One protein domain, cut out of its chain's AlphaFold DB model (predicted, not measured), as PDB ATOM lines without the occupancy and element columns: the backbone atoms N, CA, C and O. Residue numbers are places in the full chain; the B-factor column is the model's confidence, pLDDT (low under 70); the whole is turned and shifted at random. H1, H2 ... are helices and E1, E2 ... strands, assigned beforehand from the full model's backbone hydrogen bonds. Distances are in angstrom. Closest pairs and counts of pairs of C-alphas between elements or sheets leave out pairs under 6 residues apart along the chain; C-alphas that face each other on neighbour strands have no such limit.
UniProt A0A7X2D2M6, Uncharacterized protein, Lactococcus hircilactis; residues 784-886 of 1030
ATOM      1  N   GLN A 784     377.587 236.625 246.662       87.69
ATOM      2  CA  GLN A 784     377.613 236.774 248.124       87.69
ATOM      3  C   GLN A 784     376.826 238.020 248.580       87.69
ATOM      4  O   GLN A 784     376.488 238.884 247.768       87.69
ATOM      5  N   SER A 785     376.551 238.123 249.886       86.50
ATOM      6  CA  SER A 785     375.743 239.190 250.504       86.50
ATOM      7  C   SER A 785     376.344 239.654 251.847       86.50
ATOM      8  O   SER A 785     375.969 239.092 252.878       86.50
ATOM      9  N   PRO A 786     377.239 240.661 251.864       89.56
ATOM     10  CA  PRO A 786     377.912 241.123 253.085       89.56
ATOM     11  C   PRO A 786     376.981 241.847 254.078       89.56
ATOM     12  O   PRO A 786     375.914 242.338 253.694       89.56
ATOM     13  N   GLN A 787     377.363 241.921 255.360       91.38
ATOM     14  CA  GLN A 787     376.542 242.509 256.445       91.38
ATOM     15  C   GLN A 787     377.381 243.266 257.495       91.38
ATOM     16  O   GLN A 787     378.544 242.937 257.693       91.38
ATOM     17  N   LEU A 788     376.799 244.250 258.191       92.12
ATOM     18  CA  LEU A 788     377.371 244.968 259.344       92.12
ATOM     19  C   LEU A 788     376.476 244.776 260.582       92.12
ATOM     20  O   LEU A 788     375.259 244.941 260.488       92.12
ATOM     21  N   ILE A 789     377.054 244.459 261.744       92.00
ATOM     22  CA  ILE A 789     376.325 244.185 263.000       92.00
ATOM     23  C   ILE A 789     376.873 244.992 264.192       92.00
ATOM     24  O   ILE A 789     377.997 245.476 264.128       92.00
ATOM     25  N   THR A 790     376.125 245.128 265.294       90.56
ATOM     26  CA  THR A 790     376.603 245.816 266.519       90.56
ATOM     27  C   THR A 790     376.990 244.875 267.666       90.56
ATOM     28  O   THR A 790     376.555 243.726 267.726       90.56
ATOM     29  N   ASN A 791     377.771 245.385 268.618       87.75
ATOM     30  CA  ASN A 791     378.075 244.787 269.916       87.75
ATOM     31  C   ASN A 791     378.066 245.884 271.004       87.75
ATOM     32  O   ASN A 791     378.645 246.949 270.812       87.75
ATOM     33  N   PHE A 792     377.426 245.652 272.149       82.44
ATOM     34  CA  PHE A 792     377.334 246.643 273.234       82.44
ATOM     35  C   PHE A 792     378.137 246.171 274.451       82.44
ATOM     36  O   PHE A 792     377.995 245.021 274.864       82.44
ATOM     37  N   GLU A 793     378.958 247.041 275.049       78.50
ATOM     38  CA  GLU A 793     379.882 246.676 276.132       78.50
ATOM     39  C   GLU A 793     379.665 247.536 277.397       78.50
ATOM     40  O   GLU A 793     379.654 248.765 277.370       78.50
ATOM     41  N   GLY A 794     379.452 246.882 278.546       63.88
ATOM     42  CA  GLY A 794     379.177 247.543 279.830       63.88
ATOM     43  C   GLY A 794     378.500 246.621 280.853       63.88
ATOM     44  O   GLY A 794     378.048 245.531 280.517       63.88
ATOM     45  N   SER A 795     378.416 247.042 282.119       58.12
ATOM     46  CA  SER A 795     377.910 246.223 283.243       58.12
ATOM     47  C   SER A 795     376.437 246.481 283.624       58.12
ATOM     48  O   SER A 795     376.063 246.380 284.794       58.12
ATOM     49  N   GLY A 796     375.590 246.804 282.640       56.59
ATOM     50  CA  GLY A 796     374.139 247.006 282.800       56.59
ATOM     51  C   GLY A 796     373.296 246.064 281.928       56.59
ATOM     52  O   GLY A 796     373.814 245.111 281.353       56.59
ATOM     53  N   ASN A 797     371.993 246.342 281.793       63.78
ATOM     54  CA  ASN A 797     371.163 245.689 280.770       63.78
ATOM     55  C   ASN A 797     371.598 246.187 279.382       63.78
ATOM     56  O   ASN A 797     371.340 247.341 279.036       63.78
ATOM     57  N   LEU A 798     372.252 245.320 278.611       70.12
ATOM     58  CA  LEU A 798     372.710 245.612 277.252       70.12
ATOM     59  C   LEU A 798     371.550 245.525 276.237       70.12
ATOM     60  O   LEU A 798     370.653 244.697 276.425       70.12
ATOM     61  N   PRO A 799     371.551 246.344 275.169       78.12
ATOM     62  CA  PRO A 799     370.648 246.174 274.030       78.12
ATOM     63  C   PRO A 799     370.903 244.896 273.214       78.12
ATOM     64  O   PRO A 799     372.007 244.350 273.220       78.12
ATOM     65  N   ASP A 800     369.894 244.479 272.444       81.62
ATOM     66  CA  ASP A 800     370.038 243.431 271.428       81.62
ATOM     67  C   ASP A 800     370.937 243.890 270.261       81.62
ATOM     68  O   ASP A 800     370.969 245.067 269.890       81.62
ATOM     69  N   GLN A 801     371.634 242.934 269.640       85.62
ATOM     70  CA  GLN A 801     372.454 243.163 268.449       85.62
ATOM     71  C   GLN A 801     371.603 243.626 267.256       85.62
ATOM     72  O   GLN A 801     370.605 243.004 266.892       85.62
ATOM     73  N   ILE A 802     372.053 244.693 266.599       89.69
ATOM     74  CA  ILE A 802     371.480 245.216 265.357       89.69
ATOM     75  C   ILE A 802     372.252 244.598 264.187       89.69
ATOM     76  O   ILE A 802     373.463 244.414 264.275       89.69
ATOM     77  N   THR A 803     371.568 244.258 263.094       89.88
ATOM     78  CA  THR A 803     372.171 243.748 261.850       89.88
ATOM     79  C   THR A 803     371.631 244.535 260.666       89.88
ATOM     80  O   THR A 803     370.417 244.634 260.489       89.88
ATOM     81  N   ILE A 804     372.533 245.075 259.852       92.19
ATOM     82  CA  ILE A 804     372.248 245.827 258.633       92.19
ATOM     83  C   ILE A 804     372.951 245.099 257.476       92.19
ATOM     84  O   ILE A 804     374.180 245.013 257.477       92.19
ATOM     85  N   PRO A 805     372.228 244.546 256.485       89.56
ATOM     86  CA  PRO A 805     372.876 244.029 255.284       89.56
ATOM     87  C   PRO A 805     373.532 245.182 254.518       89.56
ATOM     88  O   PRO A 805     373.037 246.309 254.563       89.56
ATOM     89  N   PHE A 806     374.611 244.911 253.783       92.94
ATOM     90  CA  PHE A 806     375.190 245.923 252.900       92.94
ATOM     91  C   PHE A 806     374.113 246.369 251.914       92.94
ATOM     92  O   PHE A 806     373.435 245.536 251.309       92.94
ATOM     93  N   GLN A 807     373.907 247.675 251.797       89.94
ATOM     94  CA  GLN A 807     372.765 248.224 251.075       89.94
ATOM     95  C   GLN A 807     373.075 249.565 250.420       89.94
ATOM     96  O   GLN A 807     374.007 250.270 250.807       89.94
ATOM     97  N   ASP A 808     372.280 249.919 249.414       89.31
ATOM     98  CA  ASP A 808     372.358 251.219 248.754       89.31
ATOM     99  C   ASP A 808     371.669 252.337 249.567       89.31
ATOM    100  O   ASP A 808     371.049 252.115 250.611       89.31
ATOM    101  N   ALA A 809     371.740 253.572 249.063       84.94
ATOM    102  CA  ALA A 809     371.081 254.732 249.673       84.94
ATOM    103  C   ALA A 809     369.534 254.653 249.680       84.94
ATOM    104  O   ALA A 809     368.885 255.497 250.298       84.94
ATOM    105  N   SER A 810     368.948 253.654 249.012       86.81
ATOM    106  CA  SER A 810     367.511 253.352 248.984       86.81
ATOM    107  C   SER A 810     367.128 252.224 249.957       86.81
ATOM    108  O   SER A 810     365.965 251.817 249.974       86.81
ATOM    109  N   ALA A 811     368.087 251.720 250.744       83.69
ATOM    110  CA  ALA A 811     367.975 250.545 251.610       83.69
ATOM    111  C   ALA A 811     367.628 249.232 250.870       83.69
ATOM    112  O   ALA A 811     366.969 248.352 251.426       83.69
ATOM    113  N   GLN A 812     368.071 249.075 249.616       88.69
ATOM    114  CA  GLN A 812     368.062 247.775 248.941       88.69
ATOM    115  C   GLN A 812     369.358 247.013 249.212       88.69
ATOM    116  O   GLN A 812     370.449 247.550 249.030       88.69
ATOM    117  N   THR A 813     369.227 245.743 249.607       89.88
ATOM    118  CA  THR A 813     370.354 244.831 249.832       89.88
ATOM    119  C   THR A 813     371.219 244.698 248.582       89.88
ATOM    120  O   THR A 813     370.726 244.401 247.493       89.88
ATOM    121  N   TRP A 814     372.520 244.886 248.762       91.69
ATOM    122  CA  TRP A 814     373.537 244.776 247.734       91.69
ATOM    123  C   TRP A 814     374.232 243.413 247.806       91.69
ATOM    124  O   TRP A 814     374.652 242.958 248.868       91.69
ATOM    125  N   THR A 815     374.365 242.769 246.648       87.88
ATOM    126  CA  THR A 815     375.018 241.464 246.482       87.88
ATOM    127  C   THR A 815     375.892 241.496 245.238       87.88
ATOM    128  O   THR A 815     375.458 242.027 244.213       87.88
ATOM    129  N   ALA A 816     377.071 240.880 245.277       88.94
ATOM    130  CA  ALA A 816     377.955 240.782 244.115       88.94
ATOM    131  C   ALA A 816     378.728 239.454 244.099       88.94
ATOM    132  O   ALA A 816     378.712 238.701 245.071       88.94
ATOM    133  N   ALA A 817     379.372 239.137 242.974       88.25
ATOM    134  CA  ALA A 817     380.180 237.926 242.846       88.25
ATOM    135  C   ALA A 817     381.423 237.984 243.752       88.25
ATOM    136  O   ALA A 817     381.989 239.062 243.952       88.25
ATOM    137  N   THR A 818     381.883 236.835 244.253       90.31
ATOM    138  CA  THR A 818     383.171 236.702 244.946       90.31
ATOM    139  C   THR A 818     384.280 237.384 244.143       90.31
ATOM    140  O   THR A 818     384.417 237.141 242.946       90.31
ATOM    141  N   GLY A 819     385.050 238.252 244.802       87.31
ATOM    142  CA  GLY A 819     386.111 239.039 244.177       87.31
ATOM    143  C   GLY A 819     385.677 240.381 243.579       87.31
ATOM    144  O   GLY A 819     386.537 241.107 243.084       87.31
ATOM    145  N   SER A 820     384.389 240.744 243.613       89.38
ATOM    146  CA  SER A 820     383.913 242.076 243.188       89.38
ATOM    147  C   SER A 820     384.310 243.152 244.197       89.38
ATOM    148  O   SER A 820     384.256 242.908 245.398       89.38
ATOM    149  N   GLU A 821     384.666 244.350 243.736       89.69
ATOM    150  CA  GLU A 821     384.973 245.498 244.603       89.69
ATOM    151  C   GLU A 821     383.717 245.985 245.352       89.69
ATOM    152  O   GLU A 821     382.621 246.010 244.784       89.69
ATOM    153  N   ILE A 822     383.867 246.362 246.625       90.06
ATOM    154  CA  ILE A 822     382.796 246.902 247.470       90.06
ATOM    155  C   ILE A 822     382.756 248.432 247.306       90.06
ATOM    156  O   ILE A 822     383.687 249.108 247.743       90.06
ATOM    157  N   PRO A 823     381.699 249.027 246.718       90.50
ATOM    158  CA  PRO A 823     381.690 250.463 246.449       90.50
ATOM    159  C   PRO A 823     381.527 251.301 247.724       90.50
ATOM    160  O   PRO A 823     380.615 251.059 248.514       90.50
ATOM    161  N   GLU A 824     382.299 252.383 247.850       87.88
ATOM    162  CA  GLU A 824     382.223 253.338 248.976       87.88
ATOM    163  C   GLU A 824     380.802 253.894 249.216       87.88
ATOM    164  O   GLU A 824     380.401 254.151 250.348       87.88
ATOM    165  N   ALA A 825     379.980 254.003 248.165       87.88
ATOM    166  CA  ALA A 825     378.574 254.398 248.290       87.88
ATOM    167  C   ALA A 825     377.720 253.388 249.089       87.88
ATOM    168  O   ALA A 825     376.818 253.802 249.817       87.88
ATOM    169  N   ILE A 826     378.012 252.085 248.976       93.50
ATOM    170  CA  ILE A 826     377.362 251.013 249.748       93.50
ATOM    171  C   ILE A 826     377.852 251.048 251.198       93.50
ATOM    172  O   ILE A 826     377.040 250.989 252.121       93.50
ATOM    173  N   ILE A 827     379.160 251.227 251.409       91.88
ATOM    174  CA  ILE A 827     379.772 251.373 252.741       91.88
ATOM    175  C   ILE A 827     379.124 252.549 253.490       91.88
ATOM    176  O   ILE A 827     378.580 252.385 254.585       91.88
ATOM    177  N   THR A 828     379.090 253.724 252.858       90.44
ATOM    178  CA  THR A 828     378.482 254.943 253.407       90.44
ATOM    179  C   THR A 828     376.989 254.761 253.716       90.44
ATOM    180  O   THR A 828     376.530 255.145 254.793       90.44
ATOM    181  N   ALA A 829     376.202 254.184 252.801       90.75
ATOM    182  CA  ALA A 829     374.768 253.978 253.019       90.75
ATOM    183  C   ALA A 829     374.473 252.967 254.144       90.75
ATOM    184  O   ALA A 829     373.555 253.178 254.941       90.75
ATOM    185  N   THR A 830     375.293 251.922 254.255       92.81
ATOM    186  CA  THR A 830     375.207 250.901 255.309       92.81
ATOM    187  C   THR A 830     375.525 251.502 256.686       92.81
ATOM    188  O   THR A 830     374.721 251.345 257.607       92.81
ATOM    189  N   GLN A 831     376.600 252.294 256.822       91.19
ATOM    190  CA  GLN A 831     376.901 252.976 258.094       91.19
ATOM    191  C   GLN A 831     375.827 253.997 258.478       91.19
ATOM    192  O   GLN A 831     375.449 254.093 259.642       91.19
ATOM    193  N   ASN A 832     375.296 254.757 257.515       91.19
ATOM    194  CA  ASN A 832     374.230 255.722 257.794       91.19
ATOM    195  C   ASN A 832     372.962 255.044 258.331       91.19
ATOM    196  O   ASN A 832     372.311 255.588 259.225       91.19
ATOM    197  N   ALA A 833     372.626 253.853 257.832       89.75
ATOM    198  CA  ALA A 833     371.518 253.064 258.357       89.75
ATOM    199  C   ALA A 833     371.802 252.511 259.763       89.75
ATOM    200  O   ALA A 833     370.905 252.539 260.608       89.75
ATOM    201  N   MET A 834     373.040 252.092 260.046       90.88
ATOM    202  CA  MET A 834     373.442 251.670 261.391       90.88
ATOM    203  C   MET A 834     373.364 252.831 262.398       90.88
ATOM    204  O   MET A 834     372.698 252.725 263.427       90.88
ATOM    205  N   ASN A 835     373.916 253.994 262.043       88.75
ATOM    206  CA  ASN A 835     373.819 255.226 262.833       88.75
ATOM    207  C   ASN A 835     372.356 255.633 263.095       88.75
ATOM    208  O   ASN A 835     372.015 256.064 264.196       88.75
ATOM    209  N   ALA A 836     371.473 255.481 262.101       87.50
ATOM    210  CA  ALA A 836     370.046 255.764 262.250       87.50
ATOM    211  C   ALA A 836     369.344 254.776 263.199       87.50
ATOM    212  O   ALA A 836     368.498 255.194 263.991       87.50
ATOM    213  N   ALA A 837     369.709 253.490 263.166       86.38
ATOM    214  CA  ALA A 837     369.207 252.486 264.106       86.38
ATOM    215  C   ALA A 837     369.685 252.747 265.550       86.38
ATOM    216  O   ALA A 837     368.957 252.479 266.506       86.38
ATOM    217  N   LEU A 838     370.879 253.329 265.709       84.69
ATOM    218  CA  LEU A 838     371.479 253.671 267.000       84.69
ATOM    219  C   LEU A 838     370.960 254.989 267.619       84.69
ATOM    220  O   LEU A 838     371.186 255.243 268.801       84.69
ATOM    221  N   ALA A 839     370.206 255.808 266.878       82.06
ATOM    222  CA  ALA A 839     369.818 257.167 267.287       82.06
ATOM    223  C   ALA A 839     368.938 257.275 268.559       82.06
ATOM    224  O   ALA A 839     368.740 258.377 269.070       82.06
ATOM    225  N   GLY A 840     368.392 256.163 269.068       72.25
ATOM    226  CA  GLY A 840     367.620 256.115 270.320       72.25
ATOM    227  C   GLY A 840     368.429 255.762 271.578       72.25
ATOM    228  O   GLY A 840     367.898 255.862 272.686       72.25
ATOM    229  N   TYR A 841     369.690 255.341 271.438       77.88
ATOM    230  CA  TYR A 841     370.498 254.802 272.536       77.88
ATOM    231  C   TYR A 841     371.267 255.907 273.266       77.88
ATOM    232  O   TYR A 841     372.482 256.050 273.148       77.88
ATOM    233  N   ASN A 842     370.534 256.710 274.040       70.62
ATOM    234  CA  ASN A 842     371.110 257.797 274.835       70.62
ATOM    235  C   ASN A 842     372.246 257.303 275.744       70.62
ATOM    236  O   ASN A 842     372.130 256.259 276.387       70.62
ATOM    237  N   ASN A 843     373.307 258.108 275.819       67.75
ATOM    238  CA  ASN A 843     374.560 257.841 276.530       67.75
ATOM    239  C   ASN A 843     375.400 256.671 275.971       67.75
ATOM    240  O   ASN A 843     376.398 256.344 276.598       67.75
ATOM    241  N   TRP A 844     375.054 256.067 274.823       74.25
ATOM    242  CA  TRP A 844     375.910 255.080 274.146       74.25
ATOM    243  C   TRP A 844     376.712 255.712 273.000       74.25
ATOM    244  O   TRP A 844     376.159 256.470 272.202       74.25
ATOM    245  N   TYR A 845     378.009 255.401 272.893       75.88
ATOM    246  CA  TYR A 845     378.888 255.903 271.821       75.88
ATOM    247  C   TYR A 845     379.738 254.794 271.192       75.88
ATOM    248  O   TYR A 845     380.154 253.881 271.898       75.88
ATOM    249  N   ALA A 846     380.014 254.894 269.885       79.56
ATOM    250  CA  ALA A 846     380.819 253.926 269.138       79.56
ATOM    251  C   ALA A 846     382.322 254.021 269.465       79.56
ATOM    252  O   ALA A 846     382.884 255.113 269.557       79.56
ATOM    253  N   ALA A 847     382.968 252.864 269.619       82.88
ATOM    254  CA  ALA A 847     384.359 252.706 270.034       82.88
ATOM    255  C   ALA A 847     385.279 252.235 268.890       82.88
ATOM    256  O   ALA A 847     386.330 252.840 268.674       82.88
ATOM    257  N   TYR A 848     384.906 251.169 268.167       87.50
ATOM    258  CA  TYR A 848     385.655 250.624 267.021       87.50
ATOM    259  C   TYR A 848     384.807 249.646 266.182       87.50
ATOM    260  O   TYR A 848     383.703 249.269 266.574       87.50
ATOM    261  N   TYR A 849     385.368 249.213 265.048       90.38
ATOM    262  CA  TYR A 849     384.807 248.244 264.103       90.38
ATOM    263  C   TYR A 849     385.765 247.068 263.844       90.38
ATOM    264  O   TYR A 849     386.972 247.220 264.028       90.38
ATOM    265  N   THR A 850     385.271 245.925 263.355       88.50
ATOM    266  CA  THR A 850     386.102 244.790 262.886       88.50
ATOM    267  C   THR A 850     385.589 244.187 261.576       88.50
ATOM    268  O   THR A 850     384.389 244.228 261.301       88.50
ATOM    269  N   GLY A 851     386.495 243.610 260.779       84.62
ATOM    270  CA  GLY A 851     386.168 242.901 259.534       84.62
ATOM    271  C   GLY A 851     385.758 241.425 259.716       84.62
ATOM    272  O   GLY A 851     385.776 240.923 260.843       84.62
ATOM    273  N   PRO A 852     385.439 240.712 258.613       83.62
ATOM    274  CA  PRO A 852     384.964 239.319 258.607       83.62
ATOM    275  C   PRO A 852     385.949 238.270 259.119       83.62
ATOM    276  O   PRO A 852     385.555 237.149 259.433       83.62
ATOM    277  N   ASP A 853     387.230 238.616 259.197       73.81
ATOM    278  CA  ASP A 853     388.271 237.786 259.792       73.81
ATOM    279  C   ASP A 853     388.393 237.985 261.318       73.81
ATOM    280  O   ASP A 853     389.061 237.200 261.988       73.81
ATOM    281  N   GLY A 854     387.752 239.024 261.869       68.19
ATOM    282  CA  GLY A 854     387.688 239.350 263.295       68.19
ATOM    283  C   GLY A 854     388.979 239.895 263.920       68.19
ATOM    284  O   GLY A 854     388.976 240.212 265.108       68.19
ATOM    285  N   ASN A 855     390.082 240.013 263.169       66.31
ATOM    286  CA  ASN A 855     391.414 240.187 263.767       66.31
ATOM    287  C   ASN A 855     391.863 241.641 263.958       66.31
ATOM    288  O   ASN A 855     392.801 241.879 264.721       66.31
ATOM    289  N   THR A 856     391.237 242.610 263.280       73.12
ATOM    290  CA  THR A 856     391.767 243.984 263.211       73.12
ATOM    291  C   THR A 856     390.727 245.031 263.606       73.12
ATOM    292  O   THR A 856     389.692 245.175 262.954       73.12
ATOM    293  N   GLN A 857     391.008 245.773 264.685       83.81
ATOM    294  CA  GLN A 857     390.167 246.873 265.164       83.81
ATOM    295  C   GLN A 857     390.408 248.142 264.340       83.81
ATOM    296  O   GLN A 857     391.538 248.610 264.211       83.81
ATOM    297  N   SER A 858     389.328 248.721 263.821       83.50
ATOM    298  CA  SER A 858     389.325 249.917 262.978       83.50
ATOM    299  C   SER A 858     388.546 251.053 263.631       83.50
ATOM    300  O   SER A 858     387.507 250.827 264.240       83.50
ATOM    301  N   SER A 859     388.997 252.295 263.460       82.94
ATOM    302  CA  SER A 859     388.287 253.484 263.956       82.94
ATOM    303  C   SER A 859     387.082 253.896 263.098       82.94
ATOM    304  O   SER A 859     386.332 254.785 263.491       82.94
ATOM    305  N   SER A 860     386.891 253.276 261.929       89.25
ATOM    306  CA  SER A 860     385.724 253.471 261.065       89.25
ATOM    307  C   SER A 860     385.366 252.187 260.313       89.25
ATOM    308  O   SER A 860     386.233 251.340 260.078       89.25
ATOM    309  N   PHE A 861     384.107 252.069 259.893       90.94
ATOM    310  CA  PHE A 861     383.626 250.956 259.075       90.94
ATOM    311  C   PHE A 861     384.282 250.896 257.687       90.94
ATOM    312  O   PHE A 861     384.701 249.819 257.271       90.94
ATOM    313  N   SER A 862     384.465 252.036 257.006       89.12
ATOM    314  CA  SER A 862     385.171 252.086 255.709       89.12
ATOM    315  C   SER A 862     386.596 251.532 255.835       89.12
ATOM    316  O   SER A 862     386.977 250.626 255.096       89.12
ATOM    317  N   SER A 863     387.329 251.919 256.886       87.00
ATOM    318  CA  SER A 863     388.664 251.366 257.163       87.00
ATOM    319  C   SER A 863     388.663 249.859 257.458       87.00
ATOM    320  O   SER A 863     389.663 249.200 257.175       87.00
ATOM    321  N   ALA A 864     387.580 249.299 258.012       88.19
ATOM    322  CA  ALA A 864     387.452 247.854 258.213       88.19
ATOM    323  C   ALA A 864     387.246 247.109 256.880       88.19
ATOM    324  O   ALA A 864     387.831 246.046 256.679       88.19
ATOM    325  N   VAL A 865     386.471 247.687 255.952       88.38
ATOM    326  CA  VAL A 865     386.271 247.153 254.591       88.38
ATOM    327  C   VAL A 865     387.563 247.219 253.769       88.38
ATOM    328  O   VAL A 865     387.932 246.231 253.135       88.38
ATOM    329  N   GLU A 866     388.304 248.330 253.833       86.62
ATOM    330  CA  GLU A 866     389.624 248.453 253.195       86.62
ATOM    331  C   GLU A 866     390.620 247.402 253.717       86.62
ATOM    332  O   GLU A 866     391.319 246.762 252.929       86.62
ATOM    333  N   GLN A 867     390.672 247.174 255.036       85.69
ATOM    334  CA  GLN A 867     391.575 246.190 255.653       85.69
ATOM    335  C   GLN A 867     391.212 244.736 255.326       85.69
ATOM    336  O   GLN A 867     392.112 243.907 255.198       85.69
ATOM    337  N   ALA A 868     389.928 244.435 255.114       83.06
ATOM    338  CA  ALA A 868     389.473 243.152 254.570       83.06
ATOM    339  C   ALA A 868     389.812 242.971 253.069       83.06
ATOM    340  O   ALA A 868     389.543 241.920 252.488       83.06
ATOM    341  N   GLY A 869     390.424 243.981 252.439       82.56
ATOM    342  CA  GLY A 869     390.890 243.974 251.055       82.56
ATOM    343  C   GLY A 869     389.996 244.738 250.078       82.56
ATOM    344  O   GLY A 869     390.366 244.845 248.914       82.56
ATOM    345  N   GLY A 870     388.845 245.265 250.512       85.31
ATOM    346  CA  GLY A 870     387.922 246.037 249.668       85.31
ATOM    347  C   GLY A 870     387.105 245.221 248.656       85.31
ATOM    348  O   GLY A 870     386.382 245.807 247.852       85.31
ATOM    349  N   TYR A 871     387.183 243.886 248.687       88.81
ATOM    350  CA  TYR A 871     386.436 242.990 247.795       88.81
ATOM    351  C   TYR A 871     385.479 242.085 248.572       88.81
ATOM    352  O   TYR A 871     385.738 241.721 249.714       88.81
ATOM    353  N   VAL A 872     384.402 241.668 247.909       89.31
ATOM    354  CA  VAL A 872     383.445 240.668 248.392       89.31
ATOM    355  C   VAL A 872     384.128 239.312 248.546       89.31
ATOM    356  O   VAL A 872     384.676 238.766 247.581       89.31
ATOM    357  N   LEU A 873     384.073 238.742 249.746       86.75
ATOM    358  CA  LEU A 873     384.848 237.559 250.105       86.75
ATOM    359  C   LEU A 873     384.045 236.266 249.904       86.75
ATOM    360  O   LEU A 873     382.857 236.180 250.195       86.75
ATOM    361  N   GLY A 874     384.708 235.209 249.425       80.31
ATOM    362  CA  GLY A 874     384.113 233.878 249.204       80.31
ATOM    363  C   GLY A 874     383.895 233.057 250.482       80.31
ATOM    364  O   GLY A 874     384.021 231.832 250.449       80.31
ATOM    365  N   ILE A 875     383.642 233.724 251.609       78.44
ATOM    366  CA  ILE A 875     383.490 233.145 252.950       78.44
ATOM    367  C   ILE A 875     382.030 233.223 253.403       78.44
ATOM    368  O   ILE A 875     381.282 234.111 253.001       78.44
ATOM    369  N   ALA A 876     381.607 232.291 254.256       68.25
ATOM    370  CA  ALA A 876     380.220 232.231 254.704       68.25
ATOM    371  C   ALA A 876     379.854 233.443 255.589       68.25
ATOM    372  O   ALA A 876     380.286 233.523 256.735       68.25
ATOM    373  N   GLY A 877     379.026 234.349 255.059       68.88
ATOM    374  CA  GLY A 877     378.381 235.443 255.798       68.88
ATOM    375  C   GLY A 877     379.007 236.835 255.647       68.88
ATOM    376  O   GLY A 877     378.302 237.807 255.899       68.88
ATOM    377  N   ASP A 878     380.278 236.934 255.229       84.38
ATOM    378  CA  ASP A 878     381.014 238.185 254.923       84.38
ATOM    379  C   ASP A 878     380.634 239.379 255.846       84.38
ATOM    380  O   ASP A 878     380.044 240.377 255.424       84.38
ATOM    381  N   THR A 879     380.846 239.203 257.160       88.94
ATOM    382  CA  THR A 879     380.206 240.005 258.225       88.94
ATOM    383  C   THR A 879     381.174 240.930 258.975       88.94
ATOM    384  O   THR A 879     382.182 240.485 259.504       88.94
ATOM    385  N   TYR A 880     380.819 242.205 259.108       91.88
ATOM    386  CA  TYR A 880     381.551 243.263 259.814       91.88
ATOM    387  C   TYR A 880     380.854 243.629 261.140       91.88
ATOM    388  O   TYR A 880     379.654 243.397 261.274       91.88
ATOM    389  N   VAL A 881     381.561 244.227 262.110       91.56
ATOM    390  CA  VAL A 881     381.035 244.534 263.468       91.56
ATOM    391  C   VAL A 881     381.350 245.977 263.913       91.56
ATOM    392  O   VAL A 881     382.396 246.489 263.533       91.56
ATOM    393  N   GLU A 882     380.496 246.603 264.741       92.44
ATOM    394  CA  GLU A 882     380.619 247.930 265.405       92.44
ATOM    395  C   GLU A 882     380.383 247.831 266.941       92.44
ATOM    396  O   GLU A 882     379.473 247.118 267.353       92.44
ATOM    397  N   VAL A 883     381.148 248.527 267.805       88.00
ATOM    398  CA  VAL A 883     381.159 248.331 269.293       88.00
ATOM    399  C   VAL A 883     380.850 249.619 270.117       88.00
ATOM    400  O   VAL A 883     381.302 250.670 269.677       88.00
ATOM    401  N   LEU A 884     380.137 249.598 271.283       84.25
ATOM    402  CA  LEU A 884     379.646 250.816 272.034       84.25
ATOM    403  C   LEU A 884     379.678 250.844 273.626       84.25
ATOM    404  O   LEU A 884     379.505 249.775 274.201       84.25
ATOM    405  N   ASN A 885     379.759 252.036 274.325       80.00
ATOM    406  CA  ASN A 885     379.975 252.297 275.829       80.00
ATOM    407  C   ASN A 885     379.167 253.493 276.565       80.00
ATOM    408  O   ASN A 885     378.585 254.271 275.824       80.00
ATOM    409  N   TYR A 886     379.178 253.730 277.944       71.81
ATOM    410  CA  TYR A 886     378.236 254.592 278.844       71.81
ATOM    411  C   TYR A 886     378.789 255.535 280.060       71.81
ATOM    412  O   TYR A 886     379.984 255.458 280.326       71.81
TER     413      TYR A 886
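What this domain is: This is residues 784 to 886 of the 1030 residues of an uncharacterized protein of Lactococcus hircilactis (UniProt A0A7X2D2M6). A twisted sheet of four strands makes one layer, and two helices, the long H1 and the short H2, cover one of its faces, H1 toward the E2 and E1 side and H2 toward the E3 edge. The 18 residues 806 to 823, with no named element, loop at the end of the sheet where E2 ends and H1 begins. The printed part has 103 residues, with elements in the order E1, E2, H1, E3, H2, E4, and the mixed sheet runs E2, E1, E4, E3. The class is mixed, helices and strands, with under half of the residues in named elements. The whole is compact, with a radius of gyration of the C-alphas of 13.4 A and spans of 41 by 31 by 21 A.

Where its parts are: E1 is residues 787 to 792, 17.3 A long, and begins at C-alpha 787 at (376.542, 242.509, 256.445). E2 is residues 803 to 805. H1, residues 824 to 838, is 21.0 A long and begins at C-alpha 824 at (382.223, 253.338, 248.976). E3, residues 845 to 850, is 16.0 A long. H2 is residues 861 to 867, 9.9 A long. E4, residues 879 to 885, is 21.5 A long and ends at C-alpha 885 at (379.975, 252.297, 275.829).

How they stand to each other: E1 and E2 form a hairpin, antiparallel at 164 degrees, with N 788 and O 804 2.8 A apart, within hydrogen-bond range. E1 and E4, the inner strands, are parallel at 24 degrees, with N 791 and O 882 at 2.7 A. E4 and the edge strand E3 are antiparallel at 152 degrees, with N 847 and O 883 at 2.8 A. E2, H1 and E3 make a split strand-helix-strand unit, two strands running the same way with E1 and E4 between them, and its crossover is right-handed. H1 is on the sheet at a height of 8.6 A, over E1 and slantwise to it at 40 degrees on the local plane; its closest C-alphas to E2 are Met 834 and Ile 804, 6.6 A apart. H2 is on the same face at a height of 7.7 A, only just over E3, on which 3 of its 7 C-alphas fall, and along it at 22 degrees on the local plane. H1 and H2 touch at a steep tilt of 42 degrees, opposite ways, closest at the C-alphas of Ile 827 and Ser 862, 6.2 A apart. In both helices every O i to N i+4 pair is within hydrogen-bond range.

The domain as a whole: The C-alphas of Gly 796 and Ala 817 are farthest apart, at 41.4 A. The printed part has no cut. The links from E2 to H1 and from H2 to E4 are long. The mean pLDDT of the printed part is 84.3, and residues 794 to 797, 843, 854 to 855 and 876 to 877 are under 70.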